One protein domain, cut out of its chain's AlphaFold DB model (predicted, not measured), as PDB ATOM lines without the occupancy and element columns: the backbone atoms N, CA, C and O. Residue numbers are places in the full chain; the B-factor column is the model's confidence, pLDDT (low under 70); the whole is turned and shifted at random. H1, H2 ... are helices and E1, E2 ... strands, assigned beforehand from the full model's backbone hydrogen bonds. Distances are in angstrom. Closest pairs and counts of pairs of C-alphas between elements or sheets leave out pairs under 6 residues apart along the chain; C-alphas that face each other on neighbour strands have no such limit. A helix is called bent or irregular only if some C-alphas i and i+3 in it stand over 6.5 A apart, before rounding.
ATOM      1  N   ASP A   4      73.252 124.265  89.504       91.56
ATOM      2  CA  ASP A   4      73.566 122.887  89.886       91.56
ATOM      3  C   ASP A   4      74.654 122.828  90.957       91.56
ATOM      4  O   ASP A   4      74.538 122.059  91.909       91.56
ATOM      5  N   GLN A   5      75.658 123.707  90.874       92.31
ATOM      6  CA  GLN A   5      76.667 123.849  91.926       92.31
ATOM      7  C   GLN A   5      76.042 124.290  93.255       92.31
ATOM      8  O   GLN A   5      76.423 123.782  94.306       92.31
ATOM      9  N   VAL A   6      75.059 125.199  93.225       90.38
ATOM     10  CA  VAL A   6      74.340 125.612  94.440       90.38
ATOM     11  C   VAL A   6      73.534 124.448  95.014       90.38
ATOM     12  O   VAL A   6      73.613 124.200  96.213       90.38
ATOM     13  N   ARG A   7      72.797 123.698  94.183       94.06
ATOM     14  CA  ARG A   7      72.031 122.521  94.637       94.06
ATOM     15  C   ARG A   7      72.929 121.452  95.253       94.06
ATOM     16  O   ARG A   7      72.592 120.936  96.315       94.06
ATOM     17  N   ALA A   8      74.073 121.171  94.631       95.94
ATOM     18  CA  ALA A   8      75.051 120.214  95.141       95.94
ATOM     19  C   ALA A   8      75.629 120.622  96.506       95.94
ATOM     20  O   ALA A   8      76.011 119.757  97.285       95.94
ATOM     21  N   TYR A   9      75.647 121.922  96.817       96.00
ATOM     22  CA  TYR A   9      76.159 122.451  98.081       96.00
ATOM     23  C   TYR A   9      75.117 122.484  99.220       96.00
ATOM     24  O   TYR A   9      75.475 122.573 100.395       96.00
ATOM     25  N   VAL A  10      73.816 122.380  98.915       96.94
ATOM     26  CA  VAL A  10      72.735 122.420  99.924       96.94
ATOM     27  C   VAL A  10      72.906 121.388 101.054       96.94
ATOM     28  O   VAL A  10      72.715 121.773 102.214       96.94
ATOM     29  N   PRO A  11      73.270 120.115 100.793       97.31
ATOM     30  CA  PRO A  11      73.460 119.130 101.857       97.31
ATOM     31  C   PRO A  11      74.497 119.554 102.903       97.31
ATOM     32  O   PRO A  11      74.242 119.409 104.103       97.31
ATOM     33  N   ASP A  12      75.617 120.139 102.470       98.06
ATOM     34  CA  ASP A  12      76.698 120.586 103.355       98.06
ATOM     35  C   ASP A  12      76.253 121.765 104.223       98.06
ATOM     36  O   ASP A  12      76.428 121.752 105.446       98.06
ATOM     37  N   VAL A  13      75.575 122.746 103.614       97.62
ATOM     38  CA  VAL A  13      74.982 123.883 104.337       97.62
ATOM     39  C   VAL A  13      74.006 123.393 105.404       97.62
ATOM     40  O   VAL A  13      74.036 123.854 106.547       97.62
ATOM     41  N   LEU A  14      73.152 122.422 105.077       98.38
ATOM     42  CA  LEU A  14      72.181 121.883 106.029       98.38
ATOM     43  C   LEU A  14      72.822 121.009 107.108       98.38
ATOM     44  O   LEU A  14      72.321 120.962 108.236       98.38
ATOM     45  N   ALA A  15      73.925 120.325 106.809       98.50
ATOM     46  CA  ALA A  15      74.714 119.624 107.814       98.50
ATOM     47  C   ALA A  15      75.294 120.616 108.833       98.50
ATOM     48  O   ALA A  15      75.096 120.442 110.041       98.50
ATOM     49  N   GLN A  16      75.910 121.701 108.357       98.56
ATOM     50  CA  GLN A  16      76.437 122.766 109.209       98.56
ATOM     51  C   GLN A  16      75.329 123.465 110.007       98.56
ATOM     52  O   GLN A  16      75.482 123.694 111.212       98.56
ATOM     53  N   PHE A  17      74.183 123.740 109.379       98.56
ATOM     54  CA  PHE A  17      73.012 124.312 110.040       98.56
ATOM     55  C   PHE A  17      72.539 123.432 111.204       98.56
ATOM     56  O   PHE A  17      72.433 123.898 112.340       98.56
ATOM     57  N   LYS A  18      72.330 122.128 110.963       98.62
ATOM     58  CA  LYS A  18      71.927 121.174 112.010       98.62
ATOM     59  C   LYS A  18      72.941 121.118 113.151       98.62
ATOM     60  O   LYS A  18      72.535 121.050 114.310       98.62
ATOM     61  N   ASN A  19      74.237 121.142 112.844       98.69
ATOM     62  CA  ASN A  19      75.292 121.149 113.860       98.69
ATOM     63  C   ASN A  19      75.261 122.434 114.695       98.69
ATOM     64  O   ASN A  19      75.341 122.368 115.918       98.69
ATOM     65  N   THR A  20      75.041 123.583 114.060       98.56
ATOM     66  CA  THR A  20      74.916 124.874 114.750       98.56
ATOM     67  C   THR A  20      73.731 124.882 115.715       98.56
ATOM     68  O   THR A  20      73.895 125.238 116.880       98.56
ATOM     69  N   ILE A  21      72.558 124.399 115.288       98.75
ATOM     70  CA  ILE A  21      71.377 124.285 116.161       98.75
ATOM     71  C   ILE A  21      71.653 123.361 117.356       98.75
ATOM     72  O   ILE A  21      71.346 123.716 118.494       98.75
ATOM     73  N   HIS A  35      63.453 130.150 109.875       97.94
ATOM     74  CA  HIS A  35      62.751 130.522 108.659       97.94
ATOM     75  C   HIS A  35      63.443 129.955 107.426       97.94
ATOM     76  O   HIS A  35      64.654 129.732 107.411       97.94
ATOM     77  N   ASN A  36      62.660 129.736 106.378       98.12
ATOM     78  CA  ASN A  36      63.191 129.409 105.066       98.12
ATOM     79  C   ASN A  36      63.653 130.670 104.314       98.12
ATOM     80  O   ASN A  36      63.521 131.801 104.796       98.12
ATOM     81  N   THR A  37      64.259 130.486 103.144       97.12
ATOM     82  CA  THR A  37      64.689 131.610 102.303       97.12
ATOM     83  C   THR A  37      63.493 132.253 101.606       97.12
ATOM     84  O   THR A  37      62.500 131.586 101.320       97.12
ATOM     85  N   GLY A  38      63.588 133.553 101.316       97.19
ATOM     86  CA  GLY A  38      62.607 134.243 100.473       97.19
ATOM     87  C   GLY A  38      62.702 133.828  98.997       97.19
ATOM     88  O   GLY A  38      63.581 133.046  98.632       97.19
ATOM     89  N   PRO A  39      61.836 134.368  98.124       97.62
ATOM     90  CA  PRO A  39      61.909 134.108  96.692       97.62
ATOM     91  C   PRO A  39      63.119 134.824  96.075       97.62
ATOM     92  O   PRO A  39      63.043 135.978  95.660       97.62
ATOM     93  N   VAL A  40      64.264 134.136  96.055       96.19
ATOM     94  CA  VAL A  40      65.559 134.671  95.590       96.19
ATOM     95  C   VAL A  40      65.484 135.177  94.151       96.19
ATOM     96  O   VAL A  40      66.106 136.183  93.823       96.19
ATOM     97  N   GLY A  41      64.682 134.534  93.301       96.62
ATOM     98  CA  GLY A  41      64.476 134.972  91.924       96.62
ATOM     99  C   GLY A  41      63.807 136.340  91.797       96.62
ATOM    100  O   GLY A  41      63.889 136.935  90.733       96.62
ATOM    101  N   CYS A  42      63.175 136.859  92.852       96.88
ATOM    102  CA  CYS A  42      62.571 138.192  92.853       96.88
ATOM    103  C   CYS A  42      63.553 139.311  93.248       96.88
ATOM    104  O   CYS A  42      63.156 140.471  93.325       96.88
ATOM    105  N   LEU A  43      64.808 138.990  93.583       95.31
ATOM    106  CA  LEU A  43      65.781 139.989  94.026       95.31
ATOM    107  C   LEU A  43      66.350 140.745  92.812       95.31
ATOM    108  O   LEU A  43      66.879 140.089  91.911       95.31
ATOM    109  N   PRO A  44      66.331 142.096  92.787       93.50
ATOM    110  CA  PRO A  44      66.802 142.868  91.633       93.50
ATOM    111  C   PRO A  44      68.230 142.517  91.198       93.50
ATOM    112  O   PRO A  44      68.481 142.305  90.016       93.50
ATOM    113  N   TYR A  45      69.146 142.334  92.155       93.94
ATOM    114  CA  TYR A  45      70.535 141.985  91.847       93.94
ATOM    115  C   TYR A  45      70.680 140.596  91.202       93.94
ATOM    116  O   TYR A  45      71.616 140.377  90.442       93.94
ATOM    117  N   ILE A  46      69.775 139.646  91.477       93.06
ATOM    118  CA  ILE A  46      69.793 138.327  90.823       93.06
ATOM    119  C   ILE A  46      69.412 138.478  89.353       93.06
ATOM    120  O   ILE A  46      70.057 137.878  88.494       93.06
ATOM    121  N   ILE A  47      68.395 139.294  89.067       92.19
ATOM    122  CA  ILE A  47      67.962 139.588  87.699       92.19
ATOM    123  C   ILE A  47      69.093 140.262  86.916       92.19
ATOM    124  O   ILE A  47      69.419 139.821  85.812       92.19
ATOM    125  N   GLU A  48      69.723 141.276  87.514       93.31
ATOM    126  CA  GLU A  48      70.780 142.071  86.889       93.31
ATOM    127  C   GLU A  48      72.078 141.274  86.681       93.31
ATOM    128  O   GLU A  48      72.538 141.124  85.546       93.31
ATOM    129  N   LEU A  49      72.651 140.696  87.746       92.75
ATOM    130  CA  LEU A  49      73.951 140.012  87.679       92.75
ATOM    131  C   LEU A  49      73.928 138.784  86.768       92.75
ATOM    132  O   LEU A  49      74.937 138.452  86.147       92.75
ATOM    133  N   HIS A  50      72.786 138.099  86.690       90.25
ATOM    134  CA  HIS A  50      72.647 136.882  85.897       90.25
ATOM    135  C   HIS A  50      71.944 137.094  84.561       90.25
ATOM    136  O   HIS A  50      71.690 136.107  83.869       90.25
ATOM    137  N   LYS A  51      71.667 138.355  84.188       93.06
ATOM    138  CA  LYS A  51      71.049 138.736  82.909       93.06
ATOM    139  C   LYS A  51      69.842 137.851  82.592       93.06
ATOM    140  O   LYS A  51      69.773 137.225  81.532       93.06
ATOM    141  N   VAL A  52      68.936 137.725  83.564       93.50
ATOM    142  CA  VAL A  52      67.766 136.848  83.446       93.50
ATOM    143  C   VAL A  52      66.916 137.325  82.275       93.50
ATOM    144  O   VAL A  52      66.516 138.484  82.211       93.50
ATOM    145  N   THR A  53      66.656 136.420  81.338       94.06
ATOM    146  CA  THR A  53      65.891 136.723  80.133       94.06
ATOM    147  C   THR A  53      64.381 136.729  80.419       94.06
ATOM    148  O   THR A  53      63.932 136.021  81.327       94.06
ATOM    149  N   PRO A  54      63.568 137.495  79.661       91.69
ATOM    150  CA  PRO A  54      62.122 137.589  79.888       91.69
ATOM    151  C   PRO A  54      61.358 136.255  79.805       91.69
ATOM    152  O   PRO A  54      60.320 136.105  80.436       91.69
ATOM    153  N   ASP A  55      61.864 135.261  79.074       95.56
ATOM    154  CA  ASP A  55      61.290 133.907  79.014       95.56
ATOM    155  C   ASP A  55      61.524 133.087  80.299       95.56
ATOM    156  O   ASP A  55      60.907 132.041  80.496       95.56
ATOM    157  N   LYS A  56      62.404 133.557  81.194       95.50
ATOM    158  CA  LYS A  56      62.783 132.880  82.444       95.50
ATOM    159  C   LYS A  56      62.220 133.546  83.694       95.50
ATOM    160  O   LYS A  56      62.675 133.226  84.798       95.50
ATOM    161  N   VAL A  57      61.257 134.451  83.545       96.44
ATOM    162  CA  VAL A  57      60.536 135.045  84.673       96.44
ATOM    163  C   VAL A  57      59.102 134.531  84.758       96.44
ATOM    164  O   VAL A  57      58.491 134.168  83.756       96.44
ATOM    165  N   ASP A  58      58.572 134.465  85.974       95.94
ATOM    166  CA  ASP A  58      57.164 134.177  86.219       95.94
ATOM    167  C   ASP A  58      56.285 135.431  86.032       95.94
ATOM    168  O   ASP A  58      56.753 136.521  85.702       95.94
ATOM    169  N   LYS A  59      54.974 135.287  86.265       93.75
ATOM    170  CA  LYS A  59      54.004 136.389  86.143       93.75
ATOM    171  C   LYS A  59      54.252 137.545  87.120       93.75
ATOM    172  O   LYS A  59      53.708 138.623  86.906       93.75
ATOM    173  N   ALA A  60      55.020 137.322  88.185       93.25
ATOM    174  CA  ALA A  60      55.403 138.348  89.146       93.25
ATOM    175  C   ALA A  60      56.752 139.006  88.790       93.25
ATOM    176  O   ALA A  60      57.247 139.826  89.560       93.25
ATOM    177  N   GLY A  61      57.352 138.660  87.643       94.38
ATOM    178  CA  GLY A  61      58.644 139.187  87.200       94.38
ATOM    179  C   GLY A  61      59.844 138.548  87.902       94.38
ATOM    180  O   GLY A  61      60.967 139.026  87.759       94.38
ATOM    181  N   CYS A  62      59.637 137.467  88.655       97.00
ATOM    182  CA  CYS A  62      60.706 136.802  89.383       97.00
ATOM    183  C   CYS A  62      61.347 135.705  88.539       97.00
ATOM    184  O   CYS A  62      60.658 134.955  87.855       97.00
ATOM    185  N   SER A  63      62.665 135.536  88.636       97.19
ATOM    186  CA  SER A  63      63.361 134.468  87.925       97.19
ATOM    187  C   SER A  63      62.953 133.078  88.422       97.19
ATOM    188  O   SER A  63      63.300 132.670  89.536       97.19
ATOM    189  N   THR A  64      62.278 132.320  87.559       96.69
ATOM    190  CA  THR A  64      61.851 130.938  87.804       96.69
ATOM    191  C   THR A  64      63.008 130.029  88.232       96.69
ATOM    192  O   THR A  64      62.907 129.429  89.302       96.69
ATOM    193  N   PRO A  65      64.137 129.929  87.498       95.19
ATOM    194  CA  PRO A  65      65.194 128.982  87.851       95.19
ATOM    195  C   PRO A  65      65.829 129.263  89.226       95.19
ATOM    196  O   PRO A  65      66.131 128.321  89.958       95.19
ATOM    197  N   TYR A  66      65.963 130.529  89.636       95.62
ATOM    198  CA  TYR A  66      66.467 130.879  90.973       95.62
ATOM    199  C   TYR A  66      65.429 130.641  92.074       95.62
ATOM    200  O   TYR A  66      65.779 130.189  93.167       95.62
ATOM    201  N   ASN A  67      64.146 130.880  91.788       97.12
ATOM    202  CA  ASN A  67      63.066 130.512  92.700       97.12
ATOM    203  C   ASN A  67      62.975 128.991  92.898       97.12
ATOM    204  O   ASN A  67      62.716 128.556  94.017       97.12
ATOM    205  N   GLU A  68      63.257 128.180  91.878       96.56
ATOM    206  CA  GLU A  68      63.321 126.720  92.026       96.56
ATOM    207  C   GLU A  68      64.489 126.265  92.910       96.56
ATOM    208  O   GLU A  68      64.347 125.317  93.682       96.56
ATOM    209  N   VAL A  69      65.633 126.958  92.884       95.88
ATOM    210  CA  VAL A  69      66.722 126.690  93.842       95.88
ATOM    211  C   VAL A  69      66.314 127.053  95.267       95.88
ATOM    212  O   VAL A  69      66.543 126.264  96.184       95.88
ATOM    213  N   ALA A  70      65.671 128.208  95.462       97.56
ATOM    214  CA  ALA A  70      65.164 128.608  96.774       97.56
ATOM    215  C   ALA A  70      64.147 127.588  97.316       97.56
ATOM    216  O   ALA A  70      64.249 127.159  98.464       97.56
ATOM    217  N   LYS A  71      63.208 127.129  96.479       97.88
ATOM    218  CA  LYS A  71      62.231 126.086  96.833       97.88
ATOM    219  C   LYS A  71      62.901 124.759  97.183       97.88
ATOM    220  O   LYS A  71      62.518 124.151  98.181       97.88
ATOM    221  N   PHE A  72      63.910 124.338  96.419       97.81
ATOM    222  CA  PHE A  72      64.688 123.135  96.711       97.81
ATOM    223  C   PHE A  72      65.361 123.222  98.087       97.81
ATOM    224  O   PHE A  72      65.139 122.361  98.937       97.81
ATOM    225  N   PHE A  73      66.095 124.305  98.363       98.31
ATOM    226  CA  PHE A  73      66.693 124.528  99.682       98.31
ATOM    227  C   PHE A  73      65.636 124.541 100.797       98.31
ATOM    228  O   PHE A  73      65.816 123.914 101.839       98.31
ATOM    229  N   ASN A  74      64.513 125.228 100.577       98.56
ATOM    230  CA  ASN A  74      63.430 125.337 101.552       98.56
ATOM    231  C   ASN A  74      62.792 123.970 101.864       98.56
ATOM    232  O   ASN A  74      62.436 123.714 103.017       98.56
ATOM    233  N   HIS A  75      62.674 123.085 100.867       98.19
ATOM    234  CA  HIS A  75      62.222 121.708 101.060       98.19
ATOM    235  C   HIS A  75      63.186 120.931 101.964       98.19
ATOM    236  O   HIS A  75      62.772 120.398 102.997       98.19
ATOM    237  N   GLU A  76      64.474 120.931 101.625       98.44
ATOM    238  CA  GLU A  76      65.508 120.215 102.375       98.44
ATOM    239  C   GLU A  76      65.661 120.754 103.811       98.44
ATOM    240  O   GLU A  76      65.766 119.990 104.778       98.44
ATOM    241  N   LEU A  77      65.569 122.077 103.998       98.75
ATOM    242  CA  LEU A  77      65.558 122.705 105.321       98.75
ATOM    243  C   LEU A  77      64.366 122.231 106.160       98.75
ATOM    244  O   LEU A  77      64.527 121.928 107.344       98.75
ATOM    245  N   LYS A  78      63.169 122.130 105.569       98.50
ATOM    246  CA  LYS A  78      61.980 121.633 106.275       98.50
ATOM    247  C   LYS A  78      62.191 120.199 106.771       98.50
ATOM    248  O   LYS A  78      61.848 119.906 107.920       98.50
ATOM    249  N   GLN A  79      62.824 119.336 105.969       98.56
ATOM    250  CA  GLN A  79      63.202 117.981 106.395       98.56
ATOM    251  C   GLN A  79      64.227 118.005 107.537       98.56
ATOM    252  O   GLN A  79      64.074 117.289 108.533       98.56
ATOM    253  N   ALA A  80      65.241 118.870 107.454       98.62
ATOM    254  CA  ALA A  80      66.220 119.050 108.523       98.62
ATOM    255  C   ALA A  80      65.562 119.496 109.842       98.62
ATOM    256  O   ALA A  80      65.905 118.975 110.905       98.62
ATOM    257  N   VAL A  81      64.575 120.394 109.789       98.62
ATOM    258  CA  VAL A  81      63.812 120.829 110.969       98.62
ATOM    259  C   VAL A  81      62.992 119.688 111.570       98.62
ATOM    260  O   VAL A  81      62.981 119.535 112.793       98.62
ATOM    261  N   VAL A  82      62.358 118.840 110.751       98.56
ATOM    262  CA  VAL A  82      61.667 117.633 111.247       98.56
ATOM    263  C   VAL A  82      62.640 116.718 111.996       98.56
ATOM    264  O   VAL A  82      62.321 116.236 113.083       98.56
ATOM    265  N   GLN A  83      63.850 116.513 111.467       98.50
ATOM    266  CA  GLN A  83      64.882 115.722 112.146       98.50
ATOM    267  C   GLN A  83      65.346 116.369 113.459       98.50
ATOM    268  O   GLN A  83      65.542 115.662 114.447       98.50
ATOM    269  N   LEU A  84      65.526 117.692 113.488       98.69
ATOM    270  CA  LEU A  84      65.942 118.421 114.689       98.69
ATOM    271  C   LEU A  84      64.892 118.332 115.797       98.69
ATOM    272  O   LEU A  84      65.260 118.043 116.930       98.69
ATOM    273  N   ARG A  85      63.600 118.474 115.475       98.62
ATOM    274  CA  ARG A  85      62.504 118.313 116.449       98.62
ATOM    275  C   ARG A  85      62.516 116.937 117.115       98.62
ATOM    276  O   ARG A  85      62.341 116.847 118.321       98.62
ATOM    277  N   LYS A  86      62.786 115.875 116.347       98.31
ATOM    278  CA  LYS A  86      62.918 114.510 116.890       98.31
ATOM    279  C   LYS A  86      64.138 114.357 117.804       98.31
ATOM    280  O   LYS A  86      64.072 113.649 118.798       98.31
ATOM    281  N   LYS A  87      65.263 114.989 117.452       98.31
ATOM    282  CA  LYS A  87      66.542 114.849 118.173       98.31
ATOM    283  C   LYS A  87      66.672 115.769 119.386       98.31
ATOM    284  O   LYS A  87      67.495 115.492 120.250       98.31
ATOM    285  N   LEU A  88      65.909 116.859 119.434       98.50
ATOM    286  CA  LEU A  88      65.990 117.903 120.455       98.50
ATOM    287  C   LEU A  88      64.624 118.056 121.152       98.50
ATOM    288  O   LEU A  88      63.984 119.095 121.004       98.50
ATOM    289  N   PRO A  89      64.148 117.035 121.892       97.31
ATOM    290  CA  PRO A  89      62.769 116.984 122.388       97.31
ATOM    291  C   PRO A  89      62.423 118.083 123.403       97.31
ATOM    292  O   PRO A  89      61.252 118.394 123.579       97.31
ATOM    293  N   LEU A  90      63.423 118.694 124.051       98.31
ATOM    294  CA  LEU A  90      63.211 119.806 124.986       98.31
ATOM    295  C   LEU A  90      63.225 121.179 124.296       98.31
ATOM    296  O   LEU A  90      63.089 122.199 124.968       98.31
ATOM    297  N   ALA A  91      63.457 121.235 122.983       98.62
ATOM    298  CA  ALA A  91      63.471 122.481 122.232       98.62
ATOM    299  C   ALA A  91      62.106 122.772 121.595       98.62
ATOM    300  O   ALA A  91      61.555 121.954 120.860       98.62
ATOM    301  N   ALA A  92      61.616 123.995 121.773       98.62
ATOM    302  CA  ALA A  92      60.563 124.563 120.948       98.62
ATOM    303  C   ALA A  92      61.176 125.049 119.625       98.62
ATOM    304  O   ALA A  92      61.939 126.016 119.598       98.62
ATOM    305  N   ILE A  93      60.858 124.372 118.519       98.75
ATOM    306  CA  ILE A  93      61.352 124.734 117.182       98.75
ATOM    307  C   ILE A  93      60.182 125.161 116.298       98.75
ATOM    308  O   ILE A  93      59.439 124.318 115.782       98.75
ATOM    309  N   THR A  94      60.065 126.464 116.065       98.44
ATOM    310  CA  THR A  94      59.082 127.062 115.157       98.44
ATOM    311  C   THR A  94      59.686 127.197 113.766       98.44
ATOM    312  O   THR A  94      60.772 127.746 113.608       98.44
ATOM    313  N   TYR A  95      58.977 126.685 112.757       98.50
ATOM    314  CA  TYR A  95      59.351 126.849 111.353       98.50
ATOM    315  C   TYR A  95      58.464 127.912 110.716       98.50
ATOM    316  O   TYR A  95      57.242 127.812 110.838       98.50
ATOM    317  N   VAL A  96      59.058 128.880 110.021       98.38
ATOM    318  CA  VAL A  96      58.324 129.963 109.356       98.38
ATOM    319  C   VAL A  96      58.568 129.960 107.855       98.38
ATOM    320  O   VAL A  96      59.705 130.014 107.384       98.38
ATOM    321  N   ASP A  97      57.469 129.922 107.105       98.19
ATOM    322  CA  ASP A  97      57.471 129.987 105.647       98.19
ATOM    323  C   ASP A  97      57.500 131.441 105.153       98.19
ATOM    324  O   ASP A  97      56.491 132.031 104.758       98.19
ATOM    325  N   VAL A  98      58.692 132.032 105.208       98.19
ATOM    326  CA  VAL A  98      58.966 133.386 104.718       98.19
ATOM    327  C   VAL A  98      58.899 133.460 103.190       98.19
ATOM    328  O   VAL A  98      58.544 134.516 102.663       98.19
ATOM    329  N   TYR A  99      59.194 132.369 102.476       98.31
ATOM    330  CA  TYR A  99      59.053 132.291 101.018       98.31
ATOM    331  C   TYR A  99      57.641 132.673 100.581       98.31
ATOM    332  O   TYR A  99      57.467 133.643  99.842       98.31
ATOM    333  N   SER A 100      56.641 131.938 101.073       97.81
ATOM    334  CA  SER A 100      55.247 132.123 100.669       97.81
ATOM    335  C   SER A 100      54.731 133.503 101.066       97.81
ATOM    336  O   SER A 100      54.084 134.172 100.262       97.81
ATOM    337  N   ALA A 101      55.085 133.973 102.268       96.75
ATOM    338  CA  ALA A 101      54.715 135.305 102.734       96.75
ATOM    339  C   ALA A 101      55.255 136.408 101.805       96.75
ATOM    340  O   ALA A 101      54.491 137.236 101.313       96.75
ATOM    341  N   LYS A 102      56.562 136.396 101.504       96.31
ATOM    342  CA  LYS A 102      57.186 137.407 100.637       96.31
ATOM    343  C   LYS A 102      56.700 137.316  99.196       96.31
ATOM    344  O   LYS A 102      56.427 138.345  98.587       96.31
ATOM    345  N   TYR A 103      56.561 136.109  98.658       96.88
ATOM    346  CA  TYR A 103      56.060 135.930  97.299       96.88
ATOM    347  C   TYR A 103      54.614 136.428  97.163       96.88
ATOM    348  O   TYR A 103      54.279 137.058  96.163       96.88
ATOM    349  N   SER A 104      53.766 136.234  98.182       95.62
ATOM    350  CA  SER A 104      52.412 136.805  98.204       95.62
ATOM    351  C   SER A 104      52.438 138.333  98.171       95.62
ATOM    352  O   SER A 104      51.689 138.929  97.405       95.62
ATOM    353  N   LEU A 105      53.315 138.971  98.952       94.56
ATOM    354  CA  LEU A 105      53.452 140.434  98.946       94.56
ATOM    355  C   LEU A 105      53.868 140.967  97.570       94.56
ATOM    356  O   LEU A 105      53.332 141.974  97.125       94.56
ATOM    357  N   ILE A 106      54.787 140.276  96.890       93.94
ATOM    358  CA  ILE A 106      55.279 140.667  95.562       93.94
ATOM    359  C   ILE A 106      54.201 140.442  94.495       93.94
ATOM    360  O   ILE A 106      53.843 141.355  93.760       93.94
ATOM    361  N   SER A 107      53.645 139.231  94.430       94.44
ATOM    362  CA  SER A 107      52.666 138.850  93.401       94.44
ATOM    363  C   SER A 107      51.298 139.519  93.567       94.44
ATOM    364  O   SER A 107      50.529 139.580  92.611       94.44
ATOM    365  N   GLN A 108      50.977 140.016  94.765       93.62
ATOM    366  CA  GLN A 108      49.711 140.680  95.084       93.62
ATOM    367  C   GLN A 108      49.947 142.084  95.663       93.62
ATOM    368  O   GLN A 108      49.245 142.496  96.589       93.62
ATOM    369  N   ALA A 109      50.919 142.831  95.128       89.31
ATOM    370  CA  ALA A 109      51.302 144.153  95.638       89.31
ATOM    371  C   ALA A 109      50.099 145.100  95.826       89.31
ATOM    372  O   ALA A 109      49.927 145.645  96.912       89.31
ATOM    373  N   HIS A 110      49.189 145.180  94.848       86.88
ATOM    374  CA  HIS A 110      47.967 146.002  94.925       86.88
ATOM    375  C   HIS A 110      47.005 145.622  96.063       86.88
ATOM    376  O   HIS A 110      46.209 146.446  96.504       86.88
ATOM    377  N   LYS A 111      47.031 144.367  96.524       90.62
ATOM    378  CA  LYS A 111      46.185 143.896  97.632       90.62
ATOM    379  C   LYS A 111      46.792 144.240  98.991       90.62
ATOM    380  O   LYS A 111      46.063 144.398  99.966       90.62
ATOM    381  N   HIS A 112      48.118 144.302  99.062       85.31
ATOM    382  CA  HIS A 112      48.865 144.461 100.309       85.31
ATOM    383  C   HIS A 112      49.466 145.866 100.491       85.31
ATOM    384  O   HIS A 112      49.963 146.171 101.572       85.31
ATOM    385  N   GLY A 113      49.399 146.723  99.472       78.00
ATOM    386  CA  GLY A 113      49.908 148.092  99.473       78.00
ATOM    387  C   GLY A 113      49.515 148.851  98.200       78.00
ATOM    388  O   GLY A 113      48.629 148.427  97.460       78.00
TER     389      GLY A 113
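This is residues 4 to 21 and 35 to 113 of the 115 residues of the protein "GDSL esterase/lipase" of Trifolium medium (UniProt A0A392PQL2). A thin, flat slab is built along one long helix, H3, with the kinked helix H1 side by side with it along one edge. On the other side of H3 the chain folds back as the strand E1 and then the helix H4, with residues 35 to 39 running between H3 and H4; H2 and the unnamed stretch 50 to 63 lie at the end where H3 begins, and the short H5 lies out at a corner past H4. The printed part has 97 residues, with five named helices and one named strand in the order H1, H2, H3, E1, H4, H5, and its class is mostly helix. E1 pairs with no named strand. The whole is only just loose, close to compact, with a radius of gyration of the C-alphas of 15.5 A and spans of 46 by 35 by 16 A.

H1 is residues 4 to 21, 26.4 A from first to last C-alpha, and begins with C-alpha 4 at (73.566, 122.887, 89.886). It has a kink of 32 degrees near residue 12 and is only just irregular: C-alphas 8 and 11 are 7.0 A apart. After the cut, H2 is residues 44 to 49, 8.7 A long. H3, residues 64 to 87, is the longest helix at 34.7 A, from C-alpha 64 at (61.851, 130.938, 87.804) to C-alpha 87 at (66.542, 114.849, 118.173). E1 is residues 92 to 96, 13.0 A; H4 is residues 98 to 107, 14.1 A. H5, residues 109 to 112, measures 5.3 A and ends with C-alpha 112 at (48.865, 144.461, 100.309).

H1 and H3 touch, with 11 pairs of C-alphas within 8 A; the closest are those of Val 10 and Phe 73, 6.4 A apart. They run the same way at a shallow tilt of 28 degrees. H2 touches no helix, and it is only just apart from H3, at 8.2 A between their closest C-alphas. H3 and E1 have 5 pairs of C-alphas within 8 A, the closest being those of Arg 85 and Ile 93, 6.6 A apart. E1 and H4 meet only through their link. H3 and H4 are near each other, with 7 pairs of C-alphas within 10 A. H4 and H5 are close but not clearly touching; their closest C-alphas, of Leu 105 and His 112, are 6.3 A apart. H1 is apart from E1, H4 and H5. Every O i to N i+4 pair is within hydrogen-bond range in H2, H3 and H4; in H1 it is 12 of 14, and H5 is too short for such a pair.

The C-alphas of Pro 54 and Leu 90 are the two farthest apart, at 48.5 A. Residues 22 to 34 are not printed, and C-alphas 21 and 35 are 13.0 A apart across this cut, which falls in the link from H1 to H2. The link from H2 to H3 is long, with 14 residues; those from H3 to E1, E1 to H4 and H4 to H5 are tight. The mean pLDDT of the printed part is 96.0, and no printed residue is under 70.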